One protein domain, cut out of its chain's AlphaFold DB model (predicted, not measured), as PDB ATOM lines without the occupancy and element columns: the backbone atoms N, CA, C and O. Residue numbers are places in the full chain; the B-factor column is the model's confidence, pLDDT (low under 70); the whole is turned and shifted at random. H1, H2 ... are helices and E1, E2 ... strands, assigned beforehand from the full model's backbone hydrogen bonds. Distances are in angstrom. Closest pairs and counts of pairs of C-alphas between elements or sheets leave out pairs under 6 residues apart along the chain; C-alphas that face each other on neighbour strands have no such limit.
ATOM      1  N   PHE A   6     -27.576   5.118 277.915       91.56
ATOM      2  CA  PHE A   6     -27.119   4.580 279.188       91.56
ATOM      3  C   PHE A   6     -27.568   3.131 279.340       91.56
ATOM      4  O   PHE A   6     -28.599   2.718 278.806       91.56
ATOM      5  N   VAL A   7     -26.782   2.367 280.087       92.75
ATOM      6  CA  VAL A   7     -27.115   1.020 280.538       92.75
ATOM      7  C   VAL A   7     -27.016   0.952 282.052       92.75
ATOM      8  O   VAL A   7     -26.127   1.547 282.657       92.75
ATOM      9  N   LEU A   8     -27.944   0.219 282.649       93.56
ATOM     10  CA  LEU A   8     -27.894  -0.181 284.042       93.56
ATOM     11  C   LEU A   8     -27.157  -1.518 284.117       93.56
ATOM     12  O   LEU A   8     -27.575  -2.501 283.496       93.56
ATOM     13  N   LEU A   9     -26.047  -1.525 284.843       93.19
ATOM     14  CA  LEU A   9     -25.190  -2.681 285.042       93.19
ATOM     15  C   LEU A   9     -25.303  -3.157 286.483       93.19
ATOM     16  O   LEU A   9     -25.084  -2.366 287.398       93.19
ATOM     17  N   ARG A  10     -25.516  -4.461 286.651       92.56
ATOM     18  CA  ARG A  10     -25.274  -5.161 287.907       92.56
ATOM     19  C   ARG A  10     -23.920  -5.841 287.830       92.56
ATOM     20  O   ARG A  10     -23.679  -6.664 286.942       92.56
ATOM     21  N   LEU A  11     -23.044  -5.481 288.754       91.81
ATOM     22  CA  LEU A  11     -21.717  -6.047 288.900       91.81
ATOM     23  C   LEU A  11     -21.671  -6.892 290.167       91.81
ATOM     24  O   LEU A  11     -22.127  -6.454 291.221       91.81
ATOM     25  N   GLU A  12     -21.074  -8.071 290.075       90.31
ATOM     26  CA  GLU A  12     -20.756  -8.879 291.249       90.31
ATOM     27  C   GLU A  12     -19.242  -8.966 291.381       90.31
ATOM     28  O   GLU A  12     -18.570  -9.597 290.561       90.31
ATOM     29  N   VAL A  13     -18.703  -8.274 292.382       89.31
ATOM     30  CA  VAL A  13     -17.266  -8.183 292.633       89.31
ATOM     31  C   VAL A  13     -16.818  -9.400 293.436       89.31
ATOM     32  O   VAL A  13     -17.462  -9.798 294.405       89.31
ATOM     33  N   GLU A  14     -15.692  -9.998 293.051       85.94
ATOM     34  CA  GLU A  14     -15.177 -11.224 293.679       85.94
ATOM     35  C   GLU A  14     -14.937 -11.045 295.195       85.94
ATOM     36  O   GLU A  14     -15.264 -11.917 296.016       85.94
ATOM     37  N   GLN A  15     -14.431  -9.870 295.577       81.62
ATOM     38  CA  GLN A  15     -14.123  -9.482 296.950       81.62
ATOM     39  C   GLN A  15     -14.892  -8.214 297.326       81.62
ATOM     40  O   GLN A  15     -15.007  -7.291 296.523       81.62
ATOM     41  N   ALA A  16     -15.417  -8.179 298.553       80.25
ATOM     42  CA  ALA A  16     -16.022  -6.967 299.090       80.25
ATOM     43  C   ALA A  16     -14.915  -5.937 299.344       80.25
ATOM     44  O   ALA A  16     -13.875  -6.269 299.912       80.25
ATOM     45  N   MET A  17     -15.139  -4.706 298.904       82.06
ATOM     46  CA  MET A  17     -14.186  -3.605 299.000       82.06
ATOM     47  C   MET A  17     -14.907  -2.371 299.543       82.06
ATOM     48  O   MET A  17     -16.133  -2.276 299.456       82.06
ATOM     49  N   GLU A  18     -14.152  -1.421 300.089       83.25
ATOM     50  CA  GLU A  18     -14.710  -0.133 300.503       83.25
ATOM     51  C   GLU A  18     -15.354   0.583 299.313       83.25
ATOM     52  O   GLU A  18     -14.838   0.549 298.187       83.25
ATOM     53  N   ARG A  19     -16.487   1.244 299.569       82.31
ATOM     54  CA  ARG A  19     -17.283   1.927 298.543       82.31
ATOM     55  C   ARG A  19     -16.434   2.916 297.753       82.31
ATOM     56  O   ARG A  19     -16.554   2.980 296.533       82.31
ATOM     57  N   GLU A  20     -15.583   3.664 298.442       83.75
ATOM     58  CA  GLU A  20     -14.696   4.674 297.875       83.75
ATOM     59  C   GLU A  20     -13.698   4.039 296.904       83.75
ATOM     60  O   GLU A  20     -13.498   4.544 295.799       83.75
ATOM     61  N   THR A  21     -13.135   2.883 297.267       84.62
ATOM     62  CA  THR A  21     -12.195   2.152 296.408       84.62
ATOM     63  C   THR A  21     -12.887   1.651 295.142       84.62
ATOM     64  O   THR A  21     -12.373   1.822 294.036       84.62
ATOM     65  N   VAL A  22     -14.086   1.076 295.282       85.38
ATOM     66  CA  VAL A  22     -14.891   0.605 294.144       85.38
ATOM     67  C   VAL A  22     -15.292   1.765 293.235       85.38
ATOM     68  O   VAL A  22     -15.199   1.641 292.014       85.38
ATOM     69  N   ALA A  23     -15.697   2.900 293.813       85.75
ATOM     70  CA  ALA A  23     -16.064   4.091 293.063       85.75
ATOM     71  C   ALA A  23     -14.888   4.590 292.216       85.75
ATOM     72  O   ALA A  23     -15.034   4.664 291.003       85.75
ATOM     73  N   VAL A  24     -13.706   4.813 292.805       87.88
ATOM     74  CA  VAL A  24     -12.511   5.292 292.076       87.88
ATOM     75  C   VAL A  24     -12.157   4.383 290.896       87.88
ATOM     76  O   VAL A  24     -11.865   4.854 289.794       87.88
ATOM     77  N   ILE A  25     -12.216   3.068 291.104       88.00
ATOM     78  CA  ILE A  25     -11.938   2.088 290.052       88.00
ATOM     79  C   ILE A  25     -12.983   2.173 288.928       88.00
ATOM     80  O   ILE A  25     -12.623   2.136 287.752       88.00
ATOM     81  N   LEU A  26     -14.267   2.303 289.266       89.38
ATOM     82  CA  LEU A  26     -15.358   2.410 288.294       89.38
ATOM     83  C   LEU A  26     -15.347   3.731 287.524       89.38
ATOM     84  O   LEU A  26     -15.582   3.723 286.313       89.38
ATOM     85  N   GLU A  27     -15.042   4.845 288.188       89.44
ATOM     86  CA  GLU A  27     -14.848   6.141 287.536       89.44
ATOM     87  C   GLU A  27     -13.710   6.045 286.510       89.44
ATOM     88  O   GLU A  27     -13.889   6.432 285.355       89.44
ATOM     89  N   GLY A  28     -12.581   5.428 286.881       86.38
ATOM     90  CA  GLY A  28     -11.442   5.225 285.981       86.38
ATOM     91  C   GLY A  28     -11.721   4.256 284.825       86.38
ATOM     92  O   GLY A  28     -11.335   4.526 283.689       86.38
ATOM     93  N   ALA A  29     -12.407   3.142 285.090       88.81
ATOM     94  CA  ALA A  29     -12.640   2.089 284.102       88.81
ATOM     95  C   ALA A  29     -13.776   2.403 283.124       88.81
ATOM     96  O   ALA A  29     -13.755   1.964 281.969       88.81
ATOM     97  N   ILE A  30     -14.805   3.111 283.593       87.94
ATOM     98  CA  ILE A  30     -16.056   3.292 282.856       87.94
ATOM     99  C   ILE A  30     -16.336   4.766 282.531       87.94
ATOM    100  O   ILE A  30     -17.060   5.044 281.573       87.94
ATOM    101  N   GLY A  31     -15.734   5.713 283.255       84.81
ATOM    102  CA  GLY A  31     -16.007   7.141 283.080       84.81
ATOM    103  C   GLY A  31     -17.390   7.541 283.597       84.81
ATOM    104  O   GLY A  31     -18.058   8.373 282.986       84.81
ATOM    105  N   VAL A  32     -17.849   6.895 284.670       87.62
ATOM    106  CA  VAL A  32     -19.089   7.242 285.385       87.62
ATOM    107  C   VAL A  32     -18.791   8.202 286.529       87.62
ATOM    108  O   VAL A  32     -17.670   8.240 287.011       87.62
ATOM    109  N   GLU A  33     -19.787   8.968 286.966       83.88
ATOM    110  CA  GLU A  33     -19.693   9.778 288.187       83.88
ATOM    111  C   GLU A  33     -20.105   8.945 289.411       83.88
ATOM    112  O   GLU A  33     -21.052   8.160 289.319       83.88
ATOM    113  N   ALA A  34     -19.496   9.179 290.580       81.88
ATOM    114  CA  ALA A  34     -19.814   8.488 291.838       81.88
ATOM    115  C   ALA A  34     -21.314   8.421 292.193       81.88
ATOM    116  O   ALA A  34     -21.767   7.448 292.793       81.88
ATOM    117  N   LYS A  35     -22.112   9.427 291.807       85.69
ATOM    118  CA  LYS A  35     -23.568   9.461 292.058       85.69
ATOM    119  C   LYS A  35     -24.359   8.404 291.275       85.69
ATOM    120  O   LYS A  35     -25.505   8.129 291.608       85.69
ATOM    121  N   LEU A  36     -23.760   7.839 290.228       87.88
ATOM    122  CA  LEU A  36     -24.324   6.776 289.393       87.88
ATOM    123  C   LEU A  36     -23.799   5.391 289.799       87.88
ATOM    124  O   LEU A  36     -23.923   4.438 289.031       87.88
ATOM    125  N   ILE A  37     -23.193   5.287 290.986       89.12
ATOM    126  CA  ILE A  37     -22.632   4.060 291.546       89.12
ATOM    127  C   ILE A  37     -23.275   3.802 292.908       89.12
ATOM    128  O   ILE A  37     -23.258   4.649 293.805       89.12
ATOM    129  N   SER A  38     -23.799   2.595 293.079       89.12
ATOM    130  CA  SER A  38     -24.344   2.101 294.338       89.12
ATOM    131  C   SER A  38     -23.663   0.786 294.695       89.12
ATOM    132  O   SER A  38     -23.660  -0.143 293.894       89.12
ATOM    133  N   VAL A  39     -23.041   0.725 295.874       86.81
ATOM    134  CA  VAL A  39     -22.255  -0.426 296.348       86.81
ATOM    135  C   VAL A  39     -22.933  -1.006 297.578       86.81
ATOM    136  O   VAL A  39     -23.157  -0.289 298.552       86.81
ATOM    137  N   ALA A  40     -23.203  -2.308 297.551       83.62
ATOM    138  CA  ALA A  40     -23.733  -3.058 298.676       83.62
ATOM    139  C   ALA A  40     -23.031  -4.416 298.791       83.62
ATOM    140  O   ALA A  40     -23.344  -5.386 298.091       83.62
ATOM    141  N   GLY A  41     -22.046  -4.484 299.688       83.81
ATOM    142  CA  GLY A  41     -21.204  -5.666 299.851       83.81
ATOM    143  C   GLY A  41     -20.454  -5.992 298.557       83.81
ATOM    144  O   GLY A  41     -19.595  -5.230 298.126       83.81
ATOM    145  N   LYS A  42     -20.782  -7.133 297.943       86.50
ATOM    146  CA  LYS A  42     -20.208  -7.574 296.658       86.50
ATOM    147  C   LYS A  42     -21.020  -7.140 295.435       86.50
ATOM    148  O   LYS A  42     -20.527  -7.246 294.317       86.50
ATOM    149  N   SER A  43     -22.254  -6.687 295.638       87.50
ATOM    150  CA  SER A  43     -23.136  -6.248 294.560       87.50
ATOM    151  C   SER A  43     -22.937  -4.760 294.312       87.50
ATOM    152  O   SER A  43     -22.973  -3.957 295.246       87.50
ATOM    153  N   VAL A  44     -22.721  -4.381 293.057       90.31
ATOM    154  CA  VAL A  44     -22.556  -2.983 292.659       90.31
ATOM    155  C   VAL A  44     -23.482  -2.686 291.496       90.31
ATOM    156  O   VAL A  44     -23.394  -3.316 290.445       90.31
ATOM    157  N   GLN A  45     -24.364  -1.713 291.676       92.50
ATOM    158  CA  GLN A  45     -25.212  -1.189 290.617       92.50
ATOM    159  C   GLN A  45     -24.553   0.054 290.025       92.50
ATOM    160  O   GLN A  45     -24.105   0.939 290.760       92.50
ATOM    161  N   VAL A  46     -24.477   0.126 288.696       93.31
ATOM    162  CA  VAL A  46     -23.825   1.231 287.982       93.31
ATOM    163  C   VAL A  46     -24.673   1.684 286.809       93.31
ATOM    164  O   VAL A  46     -25.065   0.879 285.964       93.31
ATOM    165  N   LEU A  47     -24.891   2.993 286.709       92.31
ATOM    166  CA  LEU A  47     -25.452   3.606 285.516       92.31
ATOM    167  C   LEU A  47     -24.332   4.087 284.594       92.31
ATOM    168  O   LEU A  47     -23.706   5.118 284.836       92.31
ATOM    169  N   ALA A  48     -24.075   3.336 283.526       92.19
ATOM    170  CA  ALA A  48     -22.942   3.573 282.645       92.19
ATOM    171  C   ALA A  48     -23.368   4.131 281.279       92.19
ATOM    172  O   ALA A  48     -24.316   3.619 280.674       92.19
ATOM    173  N   PRO A  49     -22.659   5.135 280.735       90.56
ATOM    174  CA  PRO A  49     -22.871   5.561 279.361       90.56
ATOM    175  C   PRO A  49     -22.451   4.449 278.392       90.56
ATOM    176  O   PRO A  49     -21.469   3.732 278.601       90.56
ATOM    177  N   THR A  50     -23.182   4.324 277.289       89.00
ATOM    178  CA  THR A  50     -22.877   3.376 276.216       89.00
ATOM    179  C   THR A  50     -22.930   4.051 274.851       89.00
ATOM    180  O   THR A  50     -23.642   5.033 274.644       89.00
ATOM    181  N   THR A  51     -22.157   3.515 273.909       88.06
ATOM    182  CA  THR A  51     -22.240   3.829 272.475       88.06
ATOM    183  C   THR A  51     -22.959   2.732 271.685       88.06
ATOM    184  O   THR A  51     -23.140   2.867 270.477       88.06
ATOM    185  N   ALA A  52     -23.349   1.638 272.345       87.31
ATOM    186  CA  ALA A  52     -24.047   0.515 271.730       87.31
ATOM    187  C   ALA A  52     -25.494   0.873 271.348       87.31
ATOM    188  O   ALA A  52     -26.039   1.908 271.755       87.31
ATOM    189  N   SER A  53     -26.131   0.014 270.549       88.38
ATOM    190  CA  SER A  53     -27.510   0.241 270.113       88.38
ATOM    191  C   SER A  53     -28.499  -0.035 271.249       88.38
ATOM    192  O   SER A  53     -28.863  -1.183 271.501       88.38
ATOM    193  N   VAL A  54     -28.974   1.026 271.913       89.00
ATOM    194  CA  VAL A  54     -29.957   0.941 273.011       89.00
ATOM    195  C   VAL A  54     -31.188   0.141 272.596       89.00
ATOM    196  O   VAL A  54     -31.543  -0.814 273.272       89.00
ATOM    197  N   SER A  55     -31.789   0.457 271.446       85.94
ATOM    198  CA  SER A  55     -33.002  -0.225 270.977       85.94
ATOM    199  C   SER A  55     -32.790  -1.716 270.710       85.94
ATOM    200  O   SER A  55     -33.730  -2.504 270.813       85.94
ATOM    201  N   LYS A  56     -31.566  -2.124 270.347       88.19
ATOM    202  CA  LYS A  56     -31.221  -3.538 270.181       88.19
ATOM    203  C   LYS A  56     -31.057  -4.221 271.537       88.19
ATOM    204  O   LYS A  56     -31.597  -5.306 271.708       88.19
ATOM    205  N   ILE A  57     -30.397  -3.570 272.498       87.69
ATOM    206  CA  ILE A  57     -30.264  -4.077 273.872       87.69
ATOM    207  C   ILE A  57     -31.643  -4.219 274.523       87.69
ATOM    208  O   ILE A  57     -31.960  -5.285 275.029       87.69
ATOM    209  N   GLU A  58     -32.501  -3.199 274.452       87.88
ATOM    210  CA  GLU A  58     -33.868  -3.248 274.996       87.88
ATOM    211  C   GLU A  58     -34.676  -4.402 274.392       87.88
ATOM    212  O   GLU A  58     -35.350  -5.138 275.108       87.88
ATOM    213  N   ARG A  59     -34.573  -4.604 273.073       85.50
ATOM    214  CA  ARG A  59     -35.245  -5.709 272.380       85.50
ATOM    215  C   ARG A  59     -34.700  -7.070 272.796       85.50
ATOM    216  O   ARG A  59     -35.473  -8.016 272.896       85.50
ATOM    217  N   GLU A  60     -33.388  -7.191 272.971       87.81
ATOM    218  CA  GLU A  60     -32.761  -8.422 273.448       87.81
ATOM    219  C   GLU A  60     -33.168  -8.709 274.899       87.81
ATOM    220  O   GLU A  60     -33.530  -9.841 275.189       87.81
ATOM    221  N   LEU A  61     -33.188  -7.703 275.780       85.38
ATOM    222  CA  LEU A  61     -33.625  -7.830 277.176       85.38
ATOM    223  C   LEU A  61     -35.111  -8.193 277.291       85.38
ATOM    224  O   LEU A  61     -35.458  -9.062 278.078       85.38
ATOM    225  N   ALA A  62     -35.985  -7.600 276.475       81.69
ATOM    226  CA  ALA A  62     -37.416  -7.917 276.476       81.69
ATOM    227  C   ALA A  62     -37.729  -9.352 276.014       81.69
ATOM    228  O   ALA A  62     -38.810  -9.862 276.292       81.69
ATOM    229  N   LYS A  63     -36.801  -9.989 275.292       78.38
ATOM    230  CA  LYS A  63     -36.903 -11.386 274.842       78.38
ATOM    231  C   LYS A  63     -36.257 -12.378 275.815       78.38
ATOM    232  O   LYS A  63     -36.401 -13.582 275.620       78.38
ATOM    233  N   GLN A  64     -35.536 -11.902 276.834       64.69
ATOM    234  CA  GLN A  64     -34.964 -12.775 277.859       64.69
ATOM    235  C   GLN A  64     -36.102 -13.306 278.734       64.69
ATOM    236  O   GLN A  64     -36.713 -12.574 279.506       64.69
ATOM    237  N   GLY A  65     -36.420 -14.582 278.541       51.97
ATOM    238  CA  GLY A  65     -37.579 -15.261 279.126       51.97
ATOM    239  C   GLY A  65     -37.909 -16.567 278.399       51.97
ATOM    240  O   GLY A  65     -38.436 -17.489 279.009       51.97
ATOM    241  N   GLU A  66     -37.508 -16.685 277.130       48.56
ATOM    242  CA  GLU A  66     -37.645 -17.896 276.319       48.56
ATOM    243  C   GLU A  66     -36.255 -18.482 276.030       48.56
ATOM    244  O   GLU A  66     -35.618 -18.098 275.058       48.56
ATOM    245  N   GLU A  67     -35.764 -19.368 276.904       47.66
ATOM    246  CA  GLU A  67     -34.725 -20.394 276.639       47.66
ATOM    247  C   GLU A  67     -33.293 -19.945 276.231       47.66
ATOM    248  O   GLU A  67     -32.326 -20.672 276.461       47.66
ATOM    249  N   PHE A  68     -33.099 -18.734 275.705       54.44
ATOM    250  CA  PHE A  68     -31.835 -18.235 275.171       54.44
ATOM    251  C   PHE A  68     -31.253 -17.131 276.061       54.44
ATOM    252  O   PHE A  68     -31.922 -16.162 276.419       54.44
ATOM    253  N   GLY A  69     -29.970 -17.280 276.416       64.19
ATOM    254  CA  GLY A  69     -29.217 -16.301 277.207       64.19
ATOM    255  C   GLY A  69     -29.072 -14.927 276.528       64.19
ATOM    256  O   GLY A  69     -29.605 -14.700 275.439       64.19
ATOM    257  N   PRO A  70     -28.307 -13.991 277.123       73.81
ATOM    258  CA  PRO A  70     -28.257 -12.612 276.652       73.81
ATOM    259  C   PRO A  70     -27.850 -12.525 275.182       73.81
ATOM    260  O   PRO A  70     -26.900 -13.193 274.740       73.81
ATOM    261  N   GLY A  71     -28.590 -11.690 274.446       82.31
ATOM    262  CA  GLY A  71     -28.398 -11.472 273.020       82.31
ATOM    263  C   GLY A  71     -27.020 -10.897 272.683       82.31
ATOM    264  O   GLY A  71     -26.237 -10.511 273.555       82.31
ATOM    265  N   SER A  72     -26.698 -10.896 271.389       87.06
ATOM    266  CA  SER A  72     -25.367 -10.540 270.879       87.06
ATOM    267  C   SER A  72     -24.893  -9.154 271.323       87.06
ATOM    268  O   SER A  72     -23.731  -8.995 271.699       87.06
ATOM    269  N   GLU A  73     -25.787  -8.162 271.311       88.44
ATOM    270  CA  GLU A  73     -25.461  -6.785 271.666       88.44
ATOM    271  C   GLU A  73     -25.231  -6.672 273.170       88.44
ATOM    272  O   GLU A  73     -24.194  -6.183 273.614       88.44
ATOM    273  N   THR A  74     -26.164  -7.214 273.949       88.25
ATOM    274  CA  THR A  74     -26.134  -7.227 275.413       88.25
ATOM    275  C   THR A  74     -24.865  -7.908 275.925       88.25
ATOM    276  O   THR A  74     -24.177  -7.387 276.804       88.25
ATOM    277  N   ARG A  75     -24.490  -9.043 275.320       89.50
ATOM    278  CA  ARG A  75     -23.269  -9.787 275.653       89.50
ATOM    279  C   ARG A  75     -22.002  -9.029 275.273       89.50
ATOM    280  O   ARG A  75     -21.044  -9.032 276.042       89.50
ATOM    281  N   SER A  76     -21.990  -8.388 274.105       91.44
ATOM    282  CA  SER A  76     -20.864  -7.559 273.665       91.44
ATOM    283  C   SER A  76     -20.624  -6.403 274.640       91.44
ATOM    284  O   SER A  76     -19.500  -6.189 275.094       91.44
ATOM    285  N   VAL A  77     -21.702  -5.728 275.048       91.81
ATOM    286  CA  VAL A  77     -21.673  -4.645 276.034       91.81
ATOM    287  C   VAL A  77     -21.148  -5.140 277.382       91.81
ATOM    288  O   VAL A  77     -20.184  -4.572 277.899       91.81
ATOM    289  N   ALA A  78     -21.712  -6.227 277.918       91.81
ATOM    290  CA  ALA A  78     -21.273  -6.818 279.182       91.81
ATOM    291  C   ALA A  78     -19.778  -7.180 279.157       91.81
ATOM    292  O   ALA A  78     -19.023  -6.771 280.039       91.81
ATOM    293  N   ARG A  79     -19.320  -7.861 278.097       92.69
ATOM    294  CA  ARG A  79     -17.910  -8.239 277.921       92.69
ATOM    295  C   ARG A  79     -16.993  -7.021 277.798       92.69
ATOM    296  O   ARG A  79     -15.881  -7.035 278.325       92.69
ATOM    297  N   GLY A  80     -17.448  -5.966 277.123       93.06
ATOM    298  CA  GLY A  80     -16.708  -4.712 276.986       93.06
ATOM    299  C   GLY A  80     -16.497  -4.004 278.326       93.06
ATOM    300  O   GLY A  80     -15.392  -3.544 278.614       93.06
ATOM    301  N   PHE A  81     -17.523  -3.944 279.179       93.12
ATOM    302  CA  PHE A  81     -17.368  -3.434 280.546       93.12
ATOM    303  C   PHE A  81     -16.497  -4.355 281.399       93.12
ATOM    304  O   PHE A  81     -15.579  -3.863 282.043       93.12
ATOM    305  N   GLN A  82     -16.699  -5.672 281.337       92.62
ATOM    306  CA  GLN A  82     -15.889  -6.638 282.085       92.62
ATOM    307  C   GLN A  82     -14.394  -6.518 281.758       92.62
ATOM    308  O   GLN A  82     -13.558  -6.516 282.655       92.62
ATOM    309  N   THR A  83     -14.053  -6.364 280.476       94.25
ATOM    310  CA  THR A  83     -12.660  -6.207 280.026       94.25
ATOM    311  C   THR A  83     -12.045  -4.912 280.556       94.25
ATOM    312  O   THR A  83     -10.899  -4.913 281.007       94.25
ATOM    313  N   ARG A  84     -12.804  -3.809 280.538       93.44
ATOM    314  CA  ARG A  84     -12.354  -2.528 281.098       93.44
ATOM    315  C   ARG A  84     -12.150  -2.621 282.605       93.44
ATOM    316  O   ARG A  84     -11.088  -2.256 283.084       93.44
ATOM    317  N   LEU A  85     -13.107  -3.192 283.333       92.38
ATOM    318  CA  LEU A  85     -12.996  -3.400 284.778       92.38
ATOM    319  C   LEU A  85     -11.767  -4.236 285.139       92.38
ATOM    320  O   LEU A  85     -10.977  -3.830 285.990       92.38
ATOM    321  N   LEU A  86     -11.544  -5.336 284.416       92.19
ATOM    322  CA  LEU A  86     -10.381  -6.195 284.616       92.19
ATOM    323  C   LEU A  86      -9.060  -5.461 284.349       92.19
ATOM    324  O   LEU A  86      -8.098  -5.651 285.089       92.19
ATOM    325  N   SER A  87      -9.019  -4.596 283.332       92.19
ATOM    326  CA  SER A  87      -7.838  -3.774 283.014       92.19
ATOM    327  C   SER A  87      -7.499  -2.775 284.126       92.19
ATOM    328  O   SER A  87      -6.345  -2.385 284.268       92.19
ATOM    329  N   HIS A  88      -8.488  -2.404 284.940       91.00
ATOM    330  CA  HIS A  88      -8.334  -1.567 286.130       91.00
ATOM    331  C   HIS A  88      -8.232  -2.384 287.433       91.00
ATOM    332  O   HIS A  88      -8.350  -1.829 288.521       91.00
ATOM    333  N   GLY A  89      -8.000  -3.697 287.338       87.19
ATOM    334  CA  GLY A  89      -7.784  -4.575 288.490       87.19
ATOM    335  C   GLY A  89      -9.059  -5.067 289.180       87.19
ATOM    336  O   GLY A  89      -8.961  -5.771 290.181       87.19
ATOM    337  N   LEU A  90     -10.246  -4.759 288.648       90.00
ATOM    338  CA  LEU A  90     -11.517  -5.202 289.216       90.00
ATOM    339  C   LEU A  90     -12.026  -6.460 288.524       90.00
ATOM    340  O   LEU A  90     -12.462  -6.436 287.369       90.00
ATOM    341  N   ARG A  91     -12.028  -7.569 289.259       90.50
ATOM    342  CA  ARG A  91     -12.694  -8.799 288.828       90.50
ATOM    343  C   ARG A  91     -14.156  -8.750 289.239       90.50
ATOM    344  O   ARG A  91     -14.482  -8.878 290.419       90.50
ATOM    345  N   ALA A  92     -15.020  -8.561 288.249       90.12
ATOM    346  CA  ALA A  92     -16.459  -8.580 288.439       90.12
ATOM    347  C   ALA A  92     -17.163  -9.364 287.326       90.12
ATOM    348  O   ALA A  92     -16.748  -9.326 286.160       90.12
ATOM    349  N   SER A  93     -18.243 -10.059 287.683       91.69
ATOM    350  CA  SER A  93     -19.245 -10.479 286.703       91.69
ATOM    351  C   SER A  93     -20.060  -9.246 286.298       91.69
ATOM    352  O   SER A  93     -20.275  -8.354 287.116       91.69
ATOM    353  N   VAL A  94     -20.456  -9.144 285.026       92.81
ATOM    354  CA  VAL A  94     -21.197  -7.982 284.511       92.81
ATOM    355  C   VAL A  94     -22.485  -8.457 283.867       92.81
ATOM    356  O   VAL A  94     -22.455  -9.223 282.902       92.81
ATOM    357  N   VAL A  95     -23.610  -7.953 284.361       90.94
ATOM    358  CA  VAL A  95     -24.942  -8.184 283.799       90.94
ATOM    359  C   VAL A  95     -25.545  -6.842 283.405       90.94
ATOM    360  O   VAL A  95     -25.501  -5.883 284.169       90.94
ATOM    361  N   VAL A  96     -26.109  -6.767 282.201       90.94
ATOM    362  CA  VAL A  96     -26.877  -5.600 281.751       90.94
ATOM    363  C   VAL A  96     -28.335  -5.839 282.132       90.94
ATOM    364  O   VAL A  96     -28.946  -6.769 281.615       90.94
ATOM    365  N   GLU A  97     -28.885  -5.026 283.030       89.31
ATOM    366  CA  GLU A  97     -30.268  -5.178 283.512       89.31
ATOM    367  C   GLU A  97     -31.268  -4.344 282.709       89.31
ATOM    368  O   GLU A  97     -32.419  -4.732 282.519       89.31
ATOM    369  N   ALA A  98     -30.840  -3.170 282.253       89.06
ATOM    370  CA  ALA A  98     -31.672  -2.271 281.472       89.06
ATOM    371  C   ALA A  98     -30.811  -1.385 280.574       89.06
ATOM    372  O   ALA A  98     -29.635  -1.138 280.844       89.06
ATOM    373  N   ALA A  99     -31.420  -0.868 279.515       89.75
ATOM    374  CA  ALA A  99     -30.851   0.175 278.680       89.75
ATOM    375  C   ALA A  99     -31.886   1.284 278.502       89.75
ATOM    376  O   ALA A  99     -33.082   1.050 278.646       89.75
ATOM    377  N   GLY A 100     -31.418   2.496 278.232       86.25
ATOM    378  CA  GLY A 100     -32.279   3.637 277.960       86.25
ATOM    379  C   GLY A 100     -31.551   4.690 277.142       86.25
ATOM    380  O   GLY A 100     -30.326   4.822 277.198       86.25
ATOM    381  N   SER A 101     -32.305   5.445 276.348       82.94
ATOM    382  CA  SER A 101     -31.737   6.530 275.553       82.94
ATOM    383  C   SER A 101     -31.216   7.654 276.451       82.94
ATOM    384  O   SER A 101     -31.759   7.932 277.523       82.94
ATOM    385  N   ALA A 102     -30.140   8.302 276.004       77.50
ATOM    386  CA  ALA A 102     -29.604   9.478 276.668       77.50
ATOM    387  C   ALA A 102     -30.244  10.726 276.059       77.50
ATOM    388  O   ALA A 102     -30.196  10.920 274.843       77.50
ATOM    389  N   LYS A 103     -30.783  11.612 276.897       72.88
ATOM    390  CA  LYS A 103     -31.150  12.970 276.478       72.88
ATOM    391  C   LYS A 103     -30.198  13.934 277.176       72.88
ATOM    392  O   LYS A 103     -30.055  13.876 278.390       72.88
ATOM    393  N   HIS A 104     -29.515  14.790 276.415       71.06
ATOM    394  CA  HIS A 104     -28.532  15.750 276.950       71.06
ATOM    395  C   HIS A 104     -27.380  15.110 277.754       71.06
ATOM    396  O   HIS A 104     -26.941  15.671 278.751       71.06
ATOM    397  N   SER A 105     -26.889  13.940 277.326       71.38
ATOM    398  CA  SER A 105     -25.835  13.180 278.032       71.38
ATOM    399  C   SER A 105     -26.218  12.713 279.442       71.38
ATOM    400  O   SER A 105     -25.343  12.323 280.208       71.38
ATOM    401  N   ALA A 106     -27.511  12.713 279.770       81.19
ATOM    402  CA  ALA A 106     -28.052  12.180 281.011       81.19
ATOM    403  C   ALA A 106     -28.913  10.935 280.734       81.19
ATOM    404  O   ALA A 106     -29.486  10.814 279.640       81.19
ATOM    405  N   PRO A 107     -29.013  10.009 281.700       84.56
ATOM    406  CA  PRO A 107     -29.897   8.858 281.592       84.56
ATOM    407  C   PRO A 107     -31.369   9.259 281.539       84.56
ATOM    408  O   PRO A 107     -31.768  10.324 282.009       84.56
ATOM    409  N   SER A 108     -32.199   8.384 280.967       86.31
ATOM    410  CA  SER A 108     -33.642   8.612 280.941       86.31
ATOM    411  C   SER A 108     -34.230   8.586 282.365       86.31
ATOM    412  O   SER A 108     -33.754   7.822 283.209       86.31
ATOM    413  N   PRO A 109     -35.303   9.353 282.648       86.12
ATOM    414  CA  PRO A 109     -35.930   9.362 283.974       86.12
ATOM    415  C   PRO A 109     -36.397   7.979 284.448       86.12
ATOM    416  O   PRO A 109     -36.326   7.668 285.631       86.12
ATOM    417  N   TRP A 110     -36.854   7.129 283.522       87.69
ATOM    418  CA  TRP A 110     -37.240   5.750 283.828       87.69
ATOM    419  C   TRP A 110     -36.041   4.899 284.269       87.69
ATOM    420  O   TRP A 110     -36.148   4.153 285.241       87.69
ATOM    421  N   LEU A 111     -34.899   5.036 283.586       87.31
ATOM    422  CA  LEU A 111     -33.686   4.287 283.909       87.31
ATOM    423  C   LEU A 111     -33.090   4.755 285.242       87.31
ATOM    424  O   LEU A 111     -32.698   3.926 286.060       87.31
ATOM    425  N   GLN A 112     -33.102   6.070 285.485       86.94
ATOM    426  CA  GLN A 112     -32.694   6.651 286.764       86.94
ATOM    427  C   GLN A 112     -33.567   6.124 287.909       86.94
ATOM    428  O   GLN A 112     -33.046   5.593 288.881       86.94
ATOM    429  N   LYS A 113     -34.896   6.142 287.746       87.06
ATOM    430  CA  LYS A 113     -35.823   5.606 288.751       87.06
ATOM    431  C   LYS A 113     -35.567   4.126 289.059       87.06
ATOM    432  O   LYS A 113     -35.669   3.724 290.217       87.06
ATOM    433  N   LYS A 114     -35.243   3.306 288.048       86.25
ATOM    434  CA  LYS A 114     -34.875   1.894 288.264       86.25
ATOM    435  C   LYS A 114     -33.617   1.756 289.119       86.25
ATOM    436  O   LYS A 114     -33.610   0.954 290.047       86.25
ATOM    437  N   PHE A 115     -32.589   2.547 288.833       88.12
ATOM    438  CA  PHE A 115     -31.362   2.572 289.624       88.12
ATOM    439  C   PHE A 115     -31.600   3.019 291.068       88.12
ATOM    440  O   PHE A 115     -31.110   2.372 291.994       88.12
ATOM    441  N   ASP A 116     -32.395   4.071 291.265       87.75
ATOM    442  CA  ASP A 116     -32.733   4.572 292.599       87.75
ATOM    443  C   ASP A 116     -33.492   3.495 293.397       87.75
ATOM    444  O   ASP A 116     -33.127   3.193 294.528       87.75
ATOM    445  N   THR A 117     -34.455   2.809 292.766       85.62
ATOM    446  CA  THR A 117     -35.219   1.708 293.391       85.62
ATOM    447  C   THR A 117     -34.312   0.551 293.828       85.62
ATOM    448  O   THR A 117     -34.486  -0.015 294.907       85.62
ATOM    449  N   LEU A 118     -33.332   0.178 292.998       81.19
ATOM    450  CA  LEU A 118     -32.370  -0.877 293.333       81.19
ATOM    451  C   LEU A 118     -31.417  -0.442 294.445       81.19
ATOM    452  O   LEU A 118     -31.053  -1.253 295.293       81.19
ATOM    453  N   THR A 119     -31.054   0.838 294.469       80.38
ATOM    454  CA  THR A 119     -30.225   1.426 295.523       80.38
ATOM    455  C   THR A 119     -30.962   1.446 296.858       80.38
ATOM    456  O   THR A 119     -30.399   1.017 297.860       80.38
ATOM    457  N   GLU A 120     -32.234   1.851 296.874       76.38
ATOM    458  CA  GLU A 120     -33.094   1.809 298.063       76.38
ATOM    459  C   GLU A 120     -33.275   0.378 298.580       76.38
ATOM    460  O   GLU A 120     -33.108   0.129 299.771       76.38
ATOM    461  N   ARG A 121     -33.530  -0.590 297.687       64.94
ATOM    462  CA  ARG A 121     -33.648  -2.014 298.048       64.94
ATOM    463  C   ARG A 121     -32.359  -2.570 298.650       64.94
ATOM    464  O   ARG A 121     -32.425  -3.445 299.504       64.94
ATOM    465  N   SER A 122     -31.208  -2.083 298.196       59.53
ATOM    466  CA  SER A 122     -29.903  -2.509 298.696       59.53
ATOM    467  C   SER A 122     -29.469  -1.792 299.980       59.53
ATOM    468  O   SER A 122     -28.603  -2.303 300.686       59.53
ATOM    469  N   ALA A 123     -30.042  -0.618 300.262       57.56
ATOM    470  CA  ALA A 123     -29.865   0.130 301.506       57.56
ATOM    471  C   ALA A 123     -30.841  -0.321 302.606       57.56
ATOM    472  O   ALA A 123     -30.551  -0.145 303.789       57.56
ATOM    473  N   ALA A 124     -31.981  -0.906 302.227       51.44
ATOM    474  CA  ALA A 124     -32.884  -1.564 303.157       51.44
ATOM    475  C   ALA A 124     -32.184  -2.791 303.770       51.44
ATOM    476  O   ALA A 124     -31.601  -3.592 303.029       51.44
TER     477      ALA A 124
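This is residues 6 to 124 of the 294 residues of an uncharacterized protein of Shinella sp. 65-6 (UniProt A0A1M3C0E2). A strongly twisted sheet of four strands is the middle of three layers, with H1, H2 and H3 over one face and H4 alone along the other. On the three-helix face, H1 packs on one end of H3 and H2 on its other end. The 119 printed residues hold four named helices and four named strands, in the order E1 H1 E2 E3 H2 H3 E4 H4. The sheet's order is E2 E3 E1 E4, antiparallel throughout, and the class is mixed, helices and strands. The whole is compact, with a radius of gyration of the C-alphas of 13.6 A and a rounded outline of 36 by 28 by 27 A.

E1, residues 6 to 13, is an inner strand. Its antiparallel neighbour E3, residues 43 to 50, has N 46 at 2.9 A from O 9. E2, residues 37 to 40, is an edge strand and forms a hairpin with E3, N 38 and O 45 being 2.9 A apart. E4, residues 92 to 101, is the other edge strand, antiparallel to E1, with N 10 and O 95 at 2.9 A; it bends by 57 degrees at residue 97. H1, residues 19 to 30, is over E3 at a height over the sheet of 9.0 A. H3, residues 72 to 87, runs slantwise to the strands, at 53 degrees to E1 on the local plane; its closest C-alphas to E4 are Ala 78 and Val 94, 5.5 A. With residues 81 to 87 alone H3 touches H1, the closest C-alphas being Ala 29 and Arg 84, 5.5 A, at a steep tilt of 62 degrees. H2, residues 54 to 62, is over E4 and touches H3, about perpendicular at 73 degrees, the closest C-alphas being Ile 57 and Thr 74, 5.4 A. H4, residues 109 to 123, runs along the strands on the opposite face from H1, at 9 degrees to E3 on the local plane; the C-alphas of Ser 38 and Thr 119, the closest of E2 and H4, are 6.0 A apart. E1, H1, E2 and E3, H2 H3, E4 are split strand-helix-strand units, two strands running the same way with another between them, both with right-handed crossovers. In the four helices, every O i to N i+4 pair is within hydrogen-bond range.

E1 begins at C-alpha 6, (-27.119, 4.580, 279.188), and is 21.0 A long. E3 is 20.7 A, H3 22.4 A and E4 25.1 A long. H4, 20.7 A, ends at C-alpha 123, (-29.865, 0.130, 301.506).

The C-alphas of Glu 20 and Glu 66 are the two farthest apart, 38.7 A. The printed part has no cut and no long link. Its mean pLDDT is 84.6; residues 64 to 69 and 121 to 124 are under 70.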